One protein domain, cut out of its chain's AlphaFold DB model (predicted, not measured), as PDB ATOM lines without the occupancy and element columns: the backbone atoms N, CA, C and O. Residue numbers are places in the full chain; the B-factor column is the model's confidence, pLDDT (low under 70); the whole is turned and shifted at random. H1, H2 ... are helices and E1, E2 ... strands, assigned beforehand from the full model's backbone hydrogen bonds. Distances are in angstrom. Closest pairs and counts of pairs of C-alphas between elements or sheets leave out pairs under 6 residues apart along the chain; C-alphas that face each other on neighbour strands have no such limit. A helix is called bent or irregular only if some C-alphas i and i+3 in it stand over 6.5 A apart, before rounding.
ATOM      1  N   LYS A  27     315.579 166.001 290.466       64.69
ATOM      2  CA  LYS A  27     314.551 166.986 290.782       64.69
ATOM      3  C   LYS A  27     314.980 168.274 290.102       64.69
ATOM      4  O   LYS A  27     316.057 168.800 290.392       64.69
ATOM      5  N   TRP A  28     314.167 168.716 289.149       73.69
ATOM      6  CA  TRP A  28     314.384 169.980 288.461       73.69
ATOM      7  C   TRP A  28     314.390 171.119 289.463       73.69
ATOM      8  O   TRP A  28     315.180 172.037 289.303       73.69
ATOM      9  N   VAL A  29     313.587 170.994 290.522       79.88
ATOM     10  CA  VAL A  29     313.446 171.975 291.590       79.88
ATOM     11  C   VAL A  29     313.874 171.374 292.928       79.88
ATOM     12  O   VAL A  29     313.476 170.265 293.280       79.88
ATOM     13  N   ARG A  30     314.685 172.101 293.690       81.88
ATOM     14  CA  ARG A  30     315.128 171.734 295.037       81.88
ATOM     15  C   ARG A  30     314.731 172.827 296.011       81.88
ATOM     16  O   ARG A  30     314.931 174.000 295.730       81.88
ATOM     17  N   ILE A  31     314.220 172.444 297.171       79.50
ATOM     18  CA  ILE A  31     313.972 173.383 298.264       79.50
ATOM     19  C   ILE A  31     315.135 173.254 299.244       79.50
ATOM     20  O   ILE A  31     315.466 172.145 299.662       79.50
ATOM     21  N   ASN A  32     315.745 174.379 299.612       74.50
ATOM     22  CA  ASN A  32     316.656 174.414 300.750       74.50
ATOM     23  C   ASN A  32     315.806 174.383 302.018       74.50
ATOM     24  O   ASN A  32     315.013 175.296 302.241       74.50
ATOM     25  N   HIS A  33     315.929 173.323 302.816       70.19
ATOM     26  CA  HIS A  33     315.190 173.199 304.067       70.19
ATOM     27  C   HIS A  33     316.090 173.523 305.271       70.19
ATOM     28  O   HIS A  33     317.202 173.001 305.331       70.19
ATOM     29  N   PRO A  34     315.604 174.294 306.260       71.19
ATOM     30  CA  PRO A  34     314.315 174.989 306.263       71.19
ATOM     31  C   PRO A  34     314.307 176.166 305.271       71.19
ATOM     32  O   PRO A  34     315.317 176.856 305.132       71.19
ATOM     33  N   PRO A  35     313.191 176.410 304.564       75.94
ATOM     34  CA  PRO A  35     313.102 177.536 303.643       75.94
ATOM     35  C   PRO A  35     313.092 178.852 304.425       75.94
ATOM     36  O   PRO A  35     312.277 179.047 305.328       75.94
ATOM     37  N   GLN A  36     313.987 179.765 304.052       77.62
ATOM     38  CA  GLN A  36     314.086 181.091 304.673       77.62
ATOM     39  C   GLN A  36     312.880 181.978 304.337       77.62
ATOM     40  O   GLN A  36     312.434 182.756 305.173       77.62
ATOM     41  N   VAL A  37     312.337 181.840 303.121       82.06
ATOM     42  CA  VAL A  37     311.181 182.601 302.632       82.06
ATOM     43  C   VAL A  37     310.071 181.627 302.258       82.06
ATOM     44  O   VAL A  37     310.247 180.790 301.367       82.06
ATOM     45  N   ARG A  38     308.933 181.723 302.953       86.31
ATOM     46  CA  ARG A  38     307.748 180.892 302.713       86.31
ATOM     47  C   ARG A  38     306.462 181.545 303.212       86.31
ATOM     48  O   ARG A  38     306.503 182.425 304.070       86.31
ATOM     49  N   SER A  39     305.332 181.051 302.719       84.31
ATOM     50  CA  SER A  39     304.003 181.360 303.241       84.31
ATOM     51  C   SER A  39     303.781 180.761 304.644       84.31
ATOM     52  O   SER A  39     304.518 179.854 305.066       84.31
ATOM     53  N   PRO A  40     302.729 181.205 305.358       85.88
ATOM     54  CA  PRO A  40     302.221 180.508 306.536       85.88
ATOM     55  C   PRO A  40     301.918 179.030 306.251       85.88
ATOM     56  O   PRO A  40     301.659 178.647 305.107       85.88
ATOM     57  N   LEU A  41     301.971 178.204 307.301       83.12
ATOM     58  CA  LEU A  41     301.602 176.788 307.219       83.12
ATOM     59  C   LEU A  41     300.089 176.672 307.157       83.12
ATOM     60  O   LEU A  41     299.396 177.194 308.025       83.12
ATOM     61  N   VAL A  42     299.609 175.922 306.177       83.19
ATOM     62  CA  VAL A  42     298.205 175.553 306.043       83.19
ATOM     63  C   VAL A  42     298.095 174.055 306.275       83.19
ATOM     64  O   VAL A  42     298.893 173.279 305.755       83.19
ATOM     65  N   LYS A  43     297.138 173.622 307.089       79.06
ATOM     66  CA  LYS A  43     296.809 172.200 307.188       79.06
ATOM     67  C   LYS A  43     295.963 171.808 305.986       79.06
ATOM     68  O   LYS A  43     295.056 172.545 305.626       79.06
ATOM     69  N   LEU A  44     296.247 170.648 305.395       68.88
ATOM     70  CA  LEU A  44     295.381 170.105 304.340       68.88
ATOM     71  C   LEU A  44     293.983 169.776 304.887       68.88
ATOM     72  O   LEU A  44     292.992 169.950 304.195       68.88
ATOM     73  N   ASP A  45     293.939 169.306 306.131       71.94
ATOM     74  CA  ASP A  45     292.733 168.962 306.872       71.94
ATOM     75  C   ASP A  45     293.011 169.189 308.375       71.94
ATOM     76  O   ASP A  45     294.164 168.997 308.795       71.94
ATOM     77  N   PRO A  46     292.033 169.622 309.198       72.06
ATOM     78  CA  PRO A  46     292.253 169.909 310.618       72.06
ATOM     79  C   PRO A  46     292.882 168.748 311.405       72.06
ATOM     80  O   PRO A  46     293.736 168.992 312.271       72.06
ATOM     81  N   GLU A  47     292.521 167.509 311.059       71.94
ATOM     82  CA  GLU A  47     292.985 166.267 311.685       71.94
ATOM     83  C   GLU A  47     294.289 165.746 311.060       71.94
ATOM     84  O   GLU A  47     295.009 164.935 311.650       71.94
ATOM     85  N   SER A  48     294.655 166.242 309.875       70.31
ATOM     86  CA  SER A  48     295.877 165.835 309.191       70.31
ATOM     87  C   SER A  48     297.141 166.389 309.853       70.31
ATOM     88  O   SER A  48     297.295 167.578 310.138       70.31
ATOM     89  N   ASN A  49     298.139 165.512 309.984       70.88
ATOM     90  CA  ASN A  49     299.504 165.868 310.382       70.88
ATOM     91  C   ASN A  49     300.344 166.427 309.218       70.88
ATOM     92  O   ASN A  49     301.566 166.559 309.343       70.88
ATOM     93  N   LYS A  50     299.731 166.690 308.057       76.75
ATOM     94  CA  LYS A  50     300.398 167.264 306.885       76.75
ATOM     95  C   LYS A  50     300.153 168.762 306.819       76.75
ATOM     96  O   LYS A  50     299.022 169.229 306.925       76.75
ATOM     97  N   LEU A  51     301.236 169.492 306.613       79.56
ATOM     98  CA  LEU A  51     301.245 170.935 306.459       79.56
ATOM     99  C   LEU A  51     301.702 171.278 305.049       79.56
ATOM    100  O   LEU A  51     302.551 170.607 304.468       79.56
ATOM    101  N   LEU A  52     301.139 172.346 304.523       83.00
ATOM    102  CA  LEU A  52     301.358 172.879 303.197       83.00
ATOM    103  C   LEU A  52     301.920 174.284 303.345       83.00
ATOM    104  O   LEU A  52     301.498 175.039 304.223       83.00
ATOM    105  N   TYR A  53     302.863 174.647 302.492       84.06
ATOM    106  CA  TYR A  53     303.271 176.037 302.331       84.06
ATOM    107  C   TYR A  53     303.845 176.265 300.940       84.06
ATOM    108  O   TYR A  53     304.382 175.353 300.313       84.06
ATOM    109  N   VAL A  54     303.774 177.507 300.478       83.69
ATOM    110  CA  VAL A  54     304.436 177.954 299.256       83.69
ATOM    111  C   VAL A  54     305.800 178.532 299.620       83.69
ATOM    112  O   VAL A  54     305.941 179.263 300.599       83.69
ATOM    113  N   CYS A  55     306.834 178.182 298.862       86.00
ATOM    114  CA  CYS A  55     308.175 178.748 299.001       86.00
ATOM    115  C   CYS A  55     308.866 178.832 297.640       86.00
ATOM    116  O   CYS A  55     308.308 178.412 296.630       86.00
ATOM    117  N   ASN A  56     310.097 179.340 297.619       85.50
ATOM    118  CA  ASN A  56     310.900 179.381 296.404       85.50
ATOM    119  C   ASN A  56     311.802 178.146 296.322       85.50
ATOM    120  O   ASN A  56     312.701 177.944 297.139       85.50
ATOM    121  N   GLY A  57     311.551 177.315 295.316       85.56
ATOM    122  CA  GLY A  57     312.399 176.192 294.959       85.56
ATOM    123  C   GLY A  57     313.457 176.612 293.941       85.56
ATOM    124  O   GLY A  57     313.151 177.262 292.946       85.56
ATOM    125  N   ARG A  58     314.709 176.216 294.163       87.12
ATOM    126  CA  ARG A  58     315.832 176.463 293.257       87.12
ATOM    127  C   ARG A  58     315.846 175.449 292.120       87.12
ATOM    128  O   ARG A  58     315.877 174.240 292.360       87.12
ATOM    129  N   ILE A  59     315.900 175.936 290.888       86.94
ATOM    130  CA  ILE A  59     316.090 175.102 289.709       86.94
ATOM    131  C   ILE A  59     317.526 174.579 289.687       86.94
ATOM    132  O   ILE A  59     318.492 175.306 289.928       86.94
ATOM    133  N   SER A  60     317.681 173.287 289.419       85.31
ATOM    134  CA  SER A  60     318.991 172.672 289.245       85.31
ATOM    135  C   SER A  60     319.684 173.263 288.006       85.31
ATOM    136  O   SER A  60     319.049 173.323 286.949       85.31
ATOM    137  N   PRO A  61     320.981 173.629 288.081       85.94
ATOM    138  CA  PRO A  61     321.693 174.319 286.999       85.94
ATOM    139  C   PRO A  61     321.565 173.652 285.625       85.94
ATOM    140  O   PRO A  61     321.420 174.325 284.609       85.94
ATOM    141  N   ARG A  62     321.524 172.312 285.592       85.06
ATOM    142  CA  ARG A  62     321.363 171.519 284.362       85.06
ATOM    143  C   ARG A  62     320.064 171.824 283.602       85.06
ATOM    144  O   ARG A  62     319.981 171.550 282.408       85.06
ATOM    145  N   TYR A  63     319.046 172.334 284.289       84.44
ATOM    146  CA  TYR A  63     317.715 172.561 283.738       84.44
ATOM    147  C   TYR A  63     317.351 174.039 283.594       84.44
ATOM    148  O   TYR A  63     316.337 174.310 282.958       84.44
ATOM    149  N   CYS A  64     318.162 174.983 284.094       85.88
ATOM    150  CA  CYS A  64     317.852 176.418 284.045       85.88
ATOM    151  C   CYS A  64     317.528 176.893 282.622       85.88
ATOM    152  O   CYS A  64     316.444 177.413 282.392       85.88
ATOM    153  N   ALA A  65     318.389 176.608 281.639       86.31
ATOM    154  CA  ALA A  65     318.173 177.047 280.257       86.31
ATOM    155  C   ALA A  65     316.898 176.469 279.614       86.31
ATOM    156  O   ALA A  65     316.274 177.119 278.780       86.31
ATOM    157  N   LYS A  66     316.505 175.239 279.979       86.06
ATOM    158  CA  LYS A  66     315.261 174.631 279.487       86.06
ATOM    159  C   LYS A  66     314.044 175.208 280.210       86.06
ATOM    160  O   LYS A  66     313.031 175.452 279.568       86.06
ATOM    161  N   PHE A  67     314.157 175.430 281.516       82.62
ATOM    162  CA  PHE A  67     313.095 175.981 282.349       82.62
ATOM    163  C   PHE A  67     312.786 177.438 281.990       82.62
ATOM    164  O   PHE A  67     311.627 177.755 281.764       82.62
ATOM    165  N   GLU A  68     313.805 178.294 281.836       82.81
ATOM    166  CA  GLU A  68     313.646 179.711 281.465       82.81
ATOM    167  C   GLU A  68     312.895 179.898 280.136       82.81
ATOM    168  O   GLU A  68     312.163 180.868 279.980       82.81
ATOM    169  N   LYS A  69     313.021 178.955 279.191       83.50
ATOM    170  CA  LYS A  69     312.303 179.004 277.905       83.50
ATOM    171  C   LYS A  69     310.802 178.734 278.023       83.50
ATOM    172  O   LYS A  69     310.049 179.166 277.160       83.50
ATOM    173  N   SER A  70     310.379 177.969 279.028       79.06
ATOM    174  CA  SER A  70     308.987 177.516 279.183       79.06
ATOM    175  C   SER A  70     308.262 178.134 280.378       79.06
ATOM    176  O   SER A  70     307.036 178.081 280.448       79.06
ATOM    177  N   ALA A  71     309.000 178.652 281.359       74.19
ATOM    178  CA  ALA A  71     308.444 179.129 282.614       74.19
ATOM    179  C   ALA A  71     307.786 180.503 282.443       74.19
ATOM    180  O   ALA A  71     308.388 181.430 281.911       74.19
ATOM    181  N   LYS A  72     306.558 180.639 282.954       72.00
ATOM    182  CA  LYS A  72     305.822 181.914 282.969       72.00
ATOM    183  C   LYS A  72     306.216 182.810 284.145       72.00
ATOM    184  O   LYS A  72     306.246 184.026 284.004       72.00
ATOM    185  N   HIS A  73     306.534 182.212 285.295       70.00
ATOM    186  CA  HIS A  73     306.867 182.930 286.526       70.00
ATOM    187  C   HIS A  73     308.093 182.303 287.191       70.00
ATOM    188  O   HIS A  73     308.063 181.137 287.577       70.00
ATOM    189  N   PHE A  74     309.170 183.076 287.319       82.50
ATOM    190  CA  PHE A  74     310.386 182.681 288.025       82.50
ATOM    191  C   PHE A  74     311.177 183.916 288.473       82.50
ATOM    192  O   PHE A  74     310.979 185.017 287.963       82.50
ATOM    193  N   ILE A  75     312.081 183.727 289.431       82.94
ATOM    194  CA  ILE A  75     312.997 184.748 289.940       82.94
ATOM    195  C   ILE A  75     314.412 184.351 289.526       82.94
ATOM    196  O   ILE A  75     314.837 183.226 289.783       82.94
ATOM    197  N   LYS A  76     315.166 185.272 288.920       86.62
ATOM    198  CA  LYS A  76     316.575 185.057 288.568       86.62
ATOM    199  C   LYS A  76     317.476 185.967 289.397       86.62
ATOM    200  O   LYS A  76     317.309 187.182 289.392       86.62
ATOM    201  N   LYS A  77     318.422 185.371 290.125       84.88
ATOM    202  CA  LYS A  77     319.419 186.046 290.972       84.88
ATOM    203  C   LYS A  77     320.810 185.567 290.553       84.88
ATOM    204  O   LYS A  77     321.294 184.550 291.049       84.88
ATOM    205  N   GLY A  78     321.423 186.260 289.593       86.75
ATOM    206  CA  GLY A  78     322.646 185.782 288.937       86.75
ATOM    207  C   GLY A  78     322.405 184.432 288.253       86.75
ATOM    208  O   GLY A  78     321.462 184.295 287.473       86.75
ATOM    209  N   ASP A  79     323.200 183.423 288.612       84.94
ATOM    210  CA  ASP A  79     323.087 182.052 288.083       84.94
ATOM    211  C   ASP A  79     322.030 181.192 288.798       84.94
ATOM    212  O   ASP A  79     321.858 180.003 288.510       84.94
ATOM    213  N   VAL A  80     321.328 181.766 289.777       85.81
ATOM    214  CA  VAL A  80     320.278 181.077 290.523       85.81
ATOM    215  C   VAL A  80     318.923 181.398 289.910       85.81
ATOM    216  O   VAL A  80     318.502 182.552 289.891       85.81
ATOM    217  N   VAL A  81     318.218 180.360 289.467       87.56
ATOM    218  CA  VAL A  81     316.812 180.447 289.065       87.56
ATOM    219  C   VAL A  81     315.963 179.824 290.164       87.56
ATOM    220  O   VAL A  81     316.209 178.690 290.577       87.56
ATOM    221  N   GLU A  82     314.976 180.564 290.646       87.06
ATOM    222  CA  GLU A  82     314.008 180.127 291.646       87.06
ATOM    223  C   GLU A  82     312.597 180.184 291.062       87.06
ATOM    224  O   GLU A  82     312.278 181.059 290.262       87.06
ATOM    225  N   THR A  83     311.732 179.270 291.481       83.94
ATOM    226  CA  THR A  83     310.308 179.278 291.136       83.94
ATOM    227  C   THR A  83     309.472 179.059 292.390       83.94
ATOM    228  O   THR A  83     309.886 178.277 293.254       83.94
ATOM    229  N   PRO A  84     308.296 179.698 292.508       82.81
ATOM    230  CA  PRO A  84     307.322 179.329 293.523       82.81
ATOM    231  C   PRO A  84     306.974 177.840 293.410       82.81
ATOM    232  O   PRO A  84     306.782 177.324 292.308       82.81
ATOM    233  N   VAL A  85     306.913 177.151 294.545       79.56
ATOM    234  CA  VAL A  85     306.513 175.745 294.655       79.56
ATOM    235  C   VAL A  85     305.651 175.527 295.886       79.56
ATOM    236  O   VAL A  85     305.916 176.099 296.945       79.56
ATOM    237  N   LEU A  86     304.666 174.639 295.758       80.06
ATOM    238  CA  LEU A  86     303.925 174.091 296.888       80.06
ATOM    239  C   LEU A  86     304.736 172.946 297.505       80.06
ATOM    240  O   LEU A  86     305.081 171.971 296.834       80.06
ATOM    241  N   ALA A  87     305.051 173.078 298.788       80.00
ATOM    242  CA  ALA A  87     305.739 172.073 299.576       80.00
ATOM    243  C   ALA A  87     304.764 171.421 300.557       80.00
ATOM    244  O   ALA A  87     304.035 172.114 301.268       80.00
ATOM    245  N   VAL A  88     304.796 170.090 300.625       78.94
ATOM    246  CA  VAL A  88     304.048 169.310 301.619       78.94
ATOM    247  C   VAL A  88     305.023 168.751 302.645       78.94
ATOM    248  O   VAL A  88     305.954 168.031 302.277       78.94
ATOM    249  N   VAL A  89     304.788 169.050 303.923       76.69
ATOM    250  CA  VAL A  89     305.594 168.587 305.058       76.69
ATOM    251  C   VAL A  89     304.777 167.858 306.108       76.69
ATOM    252  O   VAL A  89     303.561 167.999 306.190       76.69
ATOM    253  N   LYS A  90     305.440 167.037 306.927       75.38
ATOM    254  CA  LYS A  90     304.820 166.399 308.094       75.38
ATOM    255  C   LYS A  90     305.120 167.235 309.341       75.38
ATOM    256  O   LYS A  90     306.282 167.521 309.612       75.38
ATOM    257  N   GLY A  91     304.093 167.591 310.110       65.19
ATOM    258  CA  GLY A  91     304.254 168.275 311.396       65.19
ATOM    259  C   GLY A  91     305.168 167.487 312.343       65.19
ATOM    260  O   GLY A  91     305.103 166.257 312.392       65.19
ATOM    261  N   GLY A  92     306.066 168.186 313.041       63.81
ATOM    262  CA  GLY A  92     307.040 167.573 313.955       63.81
ATOM    263  C   GLY A  92     308.166 166.780 313.274       63.81
ATOM    264  O   GLY A  92     308.922 166.099 313.957       63.81
ATOM    265  N   SER A  93     308.297 166.839 311.944       59.78
ATOM    266  CA  SER A  93     309.364 166.159 311.204       59.78
ATOM    267  C   SER A  93     309.992 167.073 310.156       59.78
ATOM    268  O   SER A  93     309.302 167.721 309.375       59.78
ATOM    269  N   HIS A  94     311.323 167.065 310.085       53.59
ATOM    270  CA  HIS A  94     312.088 167.778 309.059       53.59
ATOM    271  C   HIS A  94     312.204 167.004 307.727       53.59
ATOM    272  O   HIS A  94     312.870 167.478 306.811       53.59
ATOM    273  N   VAL A  95     311.614 165.801 307.611       56.84
ATOM    274  CA  VAL A  95     312.002 164.800 306.587       56.84
ATOM    275  C   VAL A  95     310.830 164.311 305.728       56.84
ATOM    276  O   VAL A  95     310.771 163.164 305.300       56.84
ATOM    277  N   LEU A  96     309.897 165.185 305.377       56.56
ATOM    278  CA  LEU A  96     309.063 164.904 304.211       56.56
ATOM    279  C   LEU A  96     308.887 166.188 303.429       56.56
ATOM    280  O   LEU A  96     308.186 167.068 303.886       56.56
ATOM    281  N   LEU A  97     309.580 166.304 302.300       60.69
ATOM    282  CA  LEU A  97     309.472 167.423 301.370       60.69
ATOM    283  C   LEU A  97     309.183 166.839 300.001       60.69
ATOM    284  O   LEU A  97     310.089 166.540 299.211       60.69
ATOM    285  N   GLU A  98     307.904 166.611 299.753       66.00
ATOM    286  CA  GLU A  98     307.453 166.333 298.402       66.00
ATOM    287  C   GLU A  98     307.220 167.671 297.696       66.00
ATOM    288  O   GLU A  98     306.542 168.562 298.206       66.00
ATOM    289  N   THR A  99     307.875 167.821 296.548       58.69
ATOM    290  CA  THR A  99     307.680 168.930 295.614       58.69
ATOM    291  C   THR A  99     306.694 168.446 294.567       58.69
ATOM    292  O   THR A  99     307.005 167.491 293.850       58.69
ATOM    293  N   LEU A 100     305.528 169.072 294.516       59.84
ATOM    294  CA  LEU A 100     304.475 168.737 293.565       59.84
ATOM    295  C   LEU A 100     304.764 169.376 292.199       59.84
ATOM    296  O   LEU A 100     305.411 170.424 292.127       59.84
ATOM    297  N   SER A 101     304.347 168.717 291.118       50.16
ATOM    298  CA  SER A 101     304.407 169.299 289.773       50.16
ATOM    299  C   SER A 101     303.332 170.382 289.600       50.16
ATOM    300  O   SER A 101     302.430 170.491 290.426       50.16
ATOM    301  N   MET A 102     303.406 171.193 288.540       46.97
ATOM    302  CA  MET A 102     302.369 172.207 288.287       46.97
ATOM    303  C   MET A 102     300.996 171.585 288.009       46.97
ATOM    304  O   MET A 102     300.000 172.145 288.447       46.97
ATOM    305  N   ASP A 103     300.950 170.414 287.369       47.53
ATOM    306  CA  ASP A 103     299.698 169.684 287.130       47.53
ATOM    307  C   ASP A 103     299.065 169.243 288.459       47.53
ATOM    308  O   ASP A 103     297.859 169.369 288.659       47.53
ATOM    309  N   ASP A 104     299.894 168.787 289.405       53.00
ATOM    310  CA  ASP A 104     299.441 168.462 290.758       53.00
ATOM    311  C   ASP A 104     298.937 169.724 291.483       53.00
ATOM    312  O   ASP A 104     297.891 169.689 292.130       53.00
ATOM    313  N   VAL A 105     299.654 170.850 291.364       55.28
ATOM    314  CA  VAL A 105     299.265 172.139 291.965       55.28
ATOM    315  C   VAL A 105     297.925 172.623 291.411       55.28
ATOM    316  O   VAL A 105     297.076 173.024 292.197       55.28
ATOM    317  N   GLU A 106     297.683 172.508 290.105       54.00
ATOM    318  CA  GLU A 106     296.415 172.908 289.477       54.00
ATOM    319  C   GLU A 106     295.220 172.099 290.018       54.00
ATOM    320  O   GLU A 106     294.118 172.626 290.192       54.00
ATOM    321  N   GLN A 107     295.423 170.815 290.328       55.38
ATOM    322  CA  GLN A 107     294.400 169.990 290.979       55.38
ATOM    323  C   GLN A 107     294.171 170.416 292.436       55.38
ATOM    324  O   GLN A 107     293.028 170.467 292.887       55.38
ATOM    325  N   PHE A 108     295.228 170.785 293.167       58.66
ATOM    326  CA  PHE A 108     295.104 171.310 294.532       58.66
ATOM    327  C   PHE A 108     294.430 172.688 294.584       58.66
ATOM    328  O   PHE A 108     293.638 172.942 295.488       58.66
ATOM    329  N   GLU A 109     294.686 173.564 293.614       55.62
ATOM    330  CA  GLU A 109     294.057 174.889 293.518       55.62
ATOM    331  C   GLU A 109     292.538 174.812 293.321       55.62
ATOM    332  O   GLU A 109     291.815 175.699 293.772       55.62
ATOM    333  N   LYS A 110     292.045 173.739 292.692       57.62
ATOM    334  CA  LYS A 110     290.605 173.459 292.567       57.62
ATOM    335  C   LYS A 110     289.975 173.038 293.898       57.62
ATOM    336  O   LYS A 110     288.773 173.211 294.071       57.62
ATOM    337  N   LEU A 111     290.772 172.500 294.824       57.44
ATOM    338  CA  LEU A 111     290.313 171.992 296.118       57.44
ATOM    339  C   LEU A 111     290.431 173.027 297.246       57.44
ATOM    340  O   LEU A 111     289.641 172.980 298.183       57.44
ATOM    341  N   VAL A 112     291.406 173.944 297.177       66.44
ATOM    342  CA  VAL A 112     291.718 174.883 298.270       66.44
ATOM    343  C   VAL A 112     292.029 176.288 297.717       66.44
ATOM    344  O   VAL A 112     293.162 176.554 297.297       66.44
ATOM    345  N   PRO A 113     291.056 177.220 297.722       67.56
ATOM    346  CA  PRO A 113     291.212 178.582 297.191       67.56
ATOM    347  C   PRO A 113     292.348 179.404 297.830       67.56
ATOM    348  O   PRO A 113     292.890 180.322 297.215       67.56
ATOM    349  N   GLU A 114     292.738 179.083 299.061       63.91
ATOM    350  CA  GLU A 114     293.822 179.728 299.803       63.91
ATOM    351  C   GLU A 114     295.200 179.449 299.188       63.91
ATOM    352  O   GLU A 114     296.072 180.320 299.220       63.91
ATOM    353  N   ILE A 115     295.395 178.268 298.586       62.06
ATOM    354  CA  ILE A 115     296.638 177.919 297.878       62.06
ATOM    355  C   ILE A 115     296.796 178.833 296.666       62.06
ATOM    356  O   ILE A 115     297.849 179.443 296.483       62.06
ATOM    357  N   ARG A 116     295.720 179.004 295.895       64.00
ATOM    358  CA  ARG A 116     295.694 179.878 294.722       64.00
ATOM    359  C   ARG A 116     296.026 181.330 295.083       64.00
ATOM    360  O   ARG A 116     296.909 181.930 294.472       64.00
ATOM    361  N   LYS A 117     295.421 181.865 296.151       65.62
ATOM    362  CA  LYS A 117     295.751 183.210 296.663       65.62
ATOM    363  C   LYS A 117     297.223 183.348 297.067       65.62
ATOM    364  O   LYS A 117     297.801 184.418 296.900       65.62
ATOM    365  N   ALA A 118     297.851 182.291 297.586       64.38
ATOM    366  CA  ALA A 118     299.267 182.316 297.956       64.38
ATOM    367  C   ALA A 118     300.209 182.369 296.736       64.38
ATOM    368  O   ALA A 118     301.285 182.970 296.827       64.38
ATOM    369  N   PHE A 119     299.812 181.786 295.600       61.72
ATOM    370  CA  PHE A 119     300.530 181.922 294.328       61.72
ATOM    371  C   PHE A 119     300.312 183.301 293.684       61.72
ATOM    372  O   PHE A 119     301.271 183.895 293.193       61.72
ATOM    373  N   GLU A 120     299.095 183.847 293.754       61.72
ATOM    374  CA  GLU A 120     298.751 185.187 293.243       61.72
ATOM    375  C   GLU A 120     299.403 186.320 294.064       61.72
ATOM    376  O   GLU A 120     299.863 187.315 293.508       61.72
ATOM    377  N   GLY A 121     299.501 186.159 295.389       53.81
ATOM    378  CA  GLY A 121     300.056 187.148 296.323       53.81
ATOM    379  C   GLY A 121     301.586 187.222 296.381       53.81
ATOM    380  O   GLY A 121     302.123 188.014 297.155       53.81
ATOM    381  N   GLY A 122     302.294 186.413 295.590       49.12
ATOM    382  CA  GLY A 122     303.740 186.494 295.420       49.12
ATOM    383  C   GLY A 122     304.546 186.274 296.707       49.12
ATOM    384  O   GLY A 122     304.956 187.217 297.380       49.12
TER     385      GLY A 122
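Overview. This is residues 27 to 122 of the 136 residues of an uncharacterized protein of Babesia bigemina (UniProt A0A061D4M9). A long, bent two-stranded ribbon, E1 and E3, makes the length, with short E2 beside E3 and H1 over it at one end; H2 and H3 graze it farther along. The 96 printed residues include E1, H1, E2, E3, H2 and H3, mixed in class; the sheet E1 E3 E2 is antiparallel. The whole is compact, radius of gyration of the C-alphas 13.5 A, spanning 42 by 28 by 20 A.

Along the chain. E1, residues 50 to 59, begins at C-alpha (300.398, 167.264, 306.885). H1 is 61 to 70, E2 75 to 77, E3 80 to 90 (27.6 A), H2 102 to 111; H3, 113 to 120, ends at C-alpha (298.751, 185.187, 293.243).

Arrangement. N 51 and O 89 of E1 and E3 are 2.8 A apart; in the hairpin E2 and E3, N 75 and O 82, 2.8 A. H1 is on the sheet, height 9.2 A. H2 and H3 only just touch, only at the corner, with 3 pairs of C-alphas within 8 A. O i to N i+4 pairs are within hydrogen-bond range throughout H3, 5 of 6 in H2, 2 of 6 in H1, where i+3 has 4 of 7.

Size, cuts and confidence. The printed part has no cut; E3 to H2 is a long link. Residues 27, 44 and 91 to 122 have pLDDT under 70.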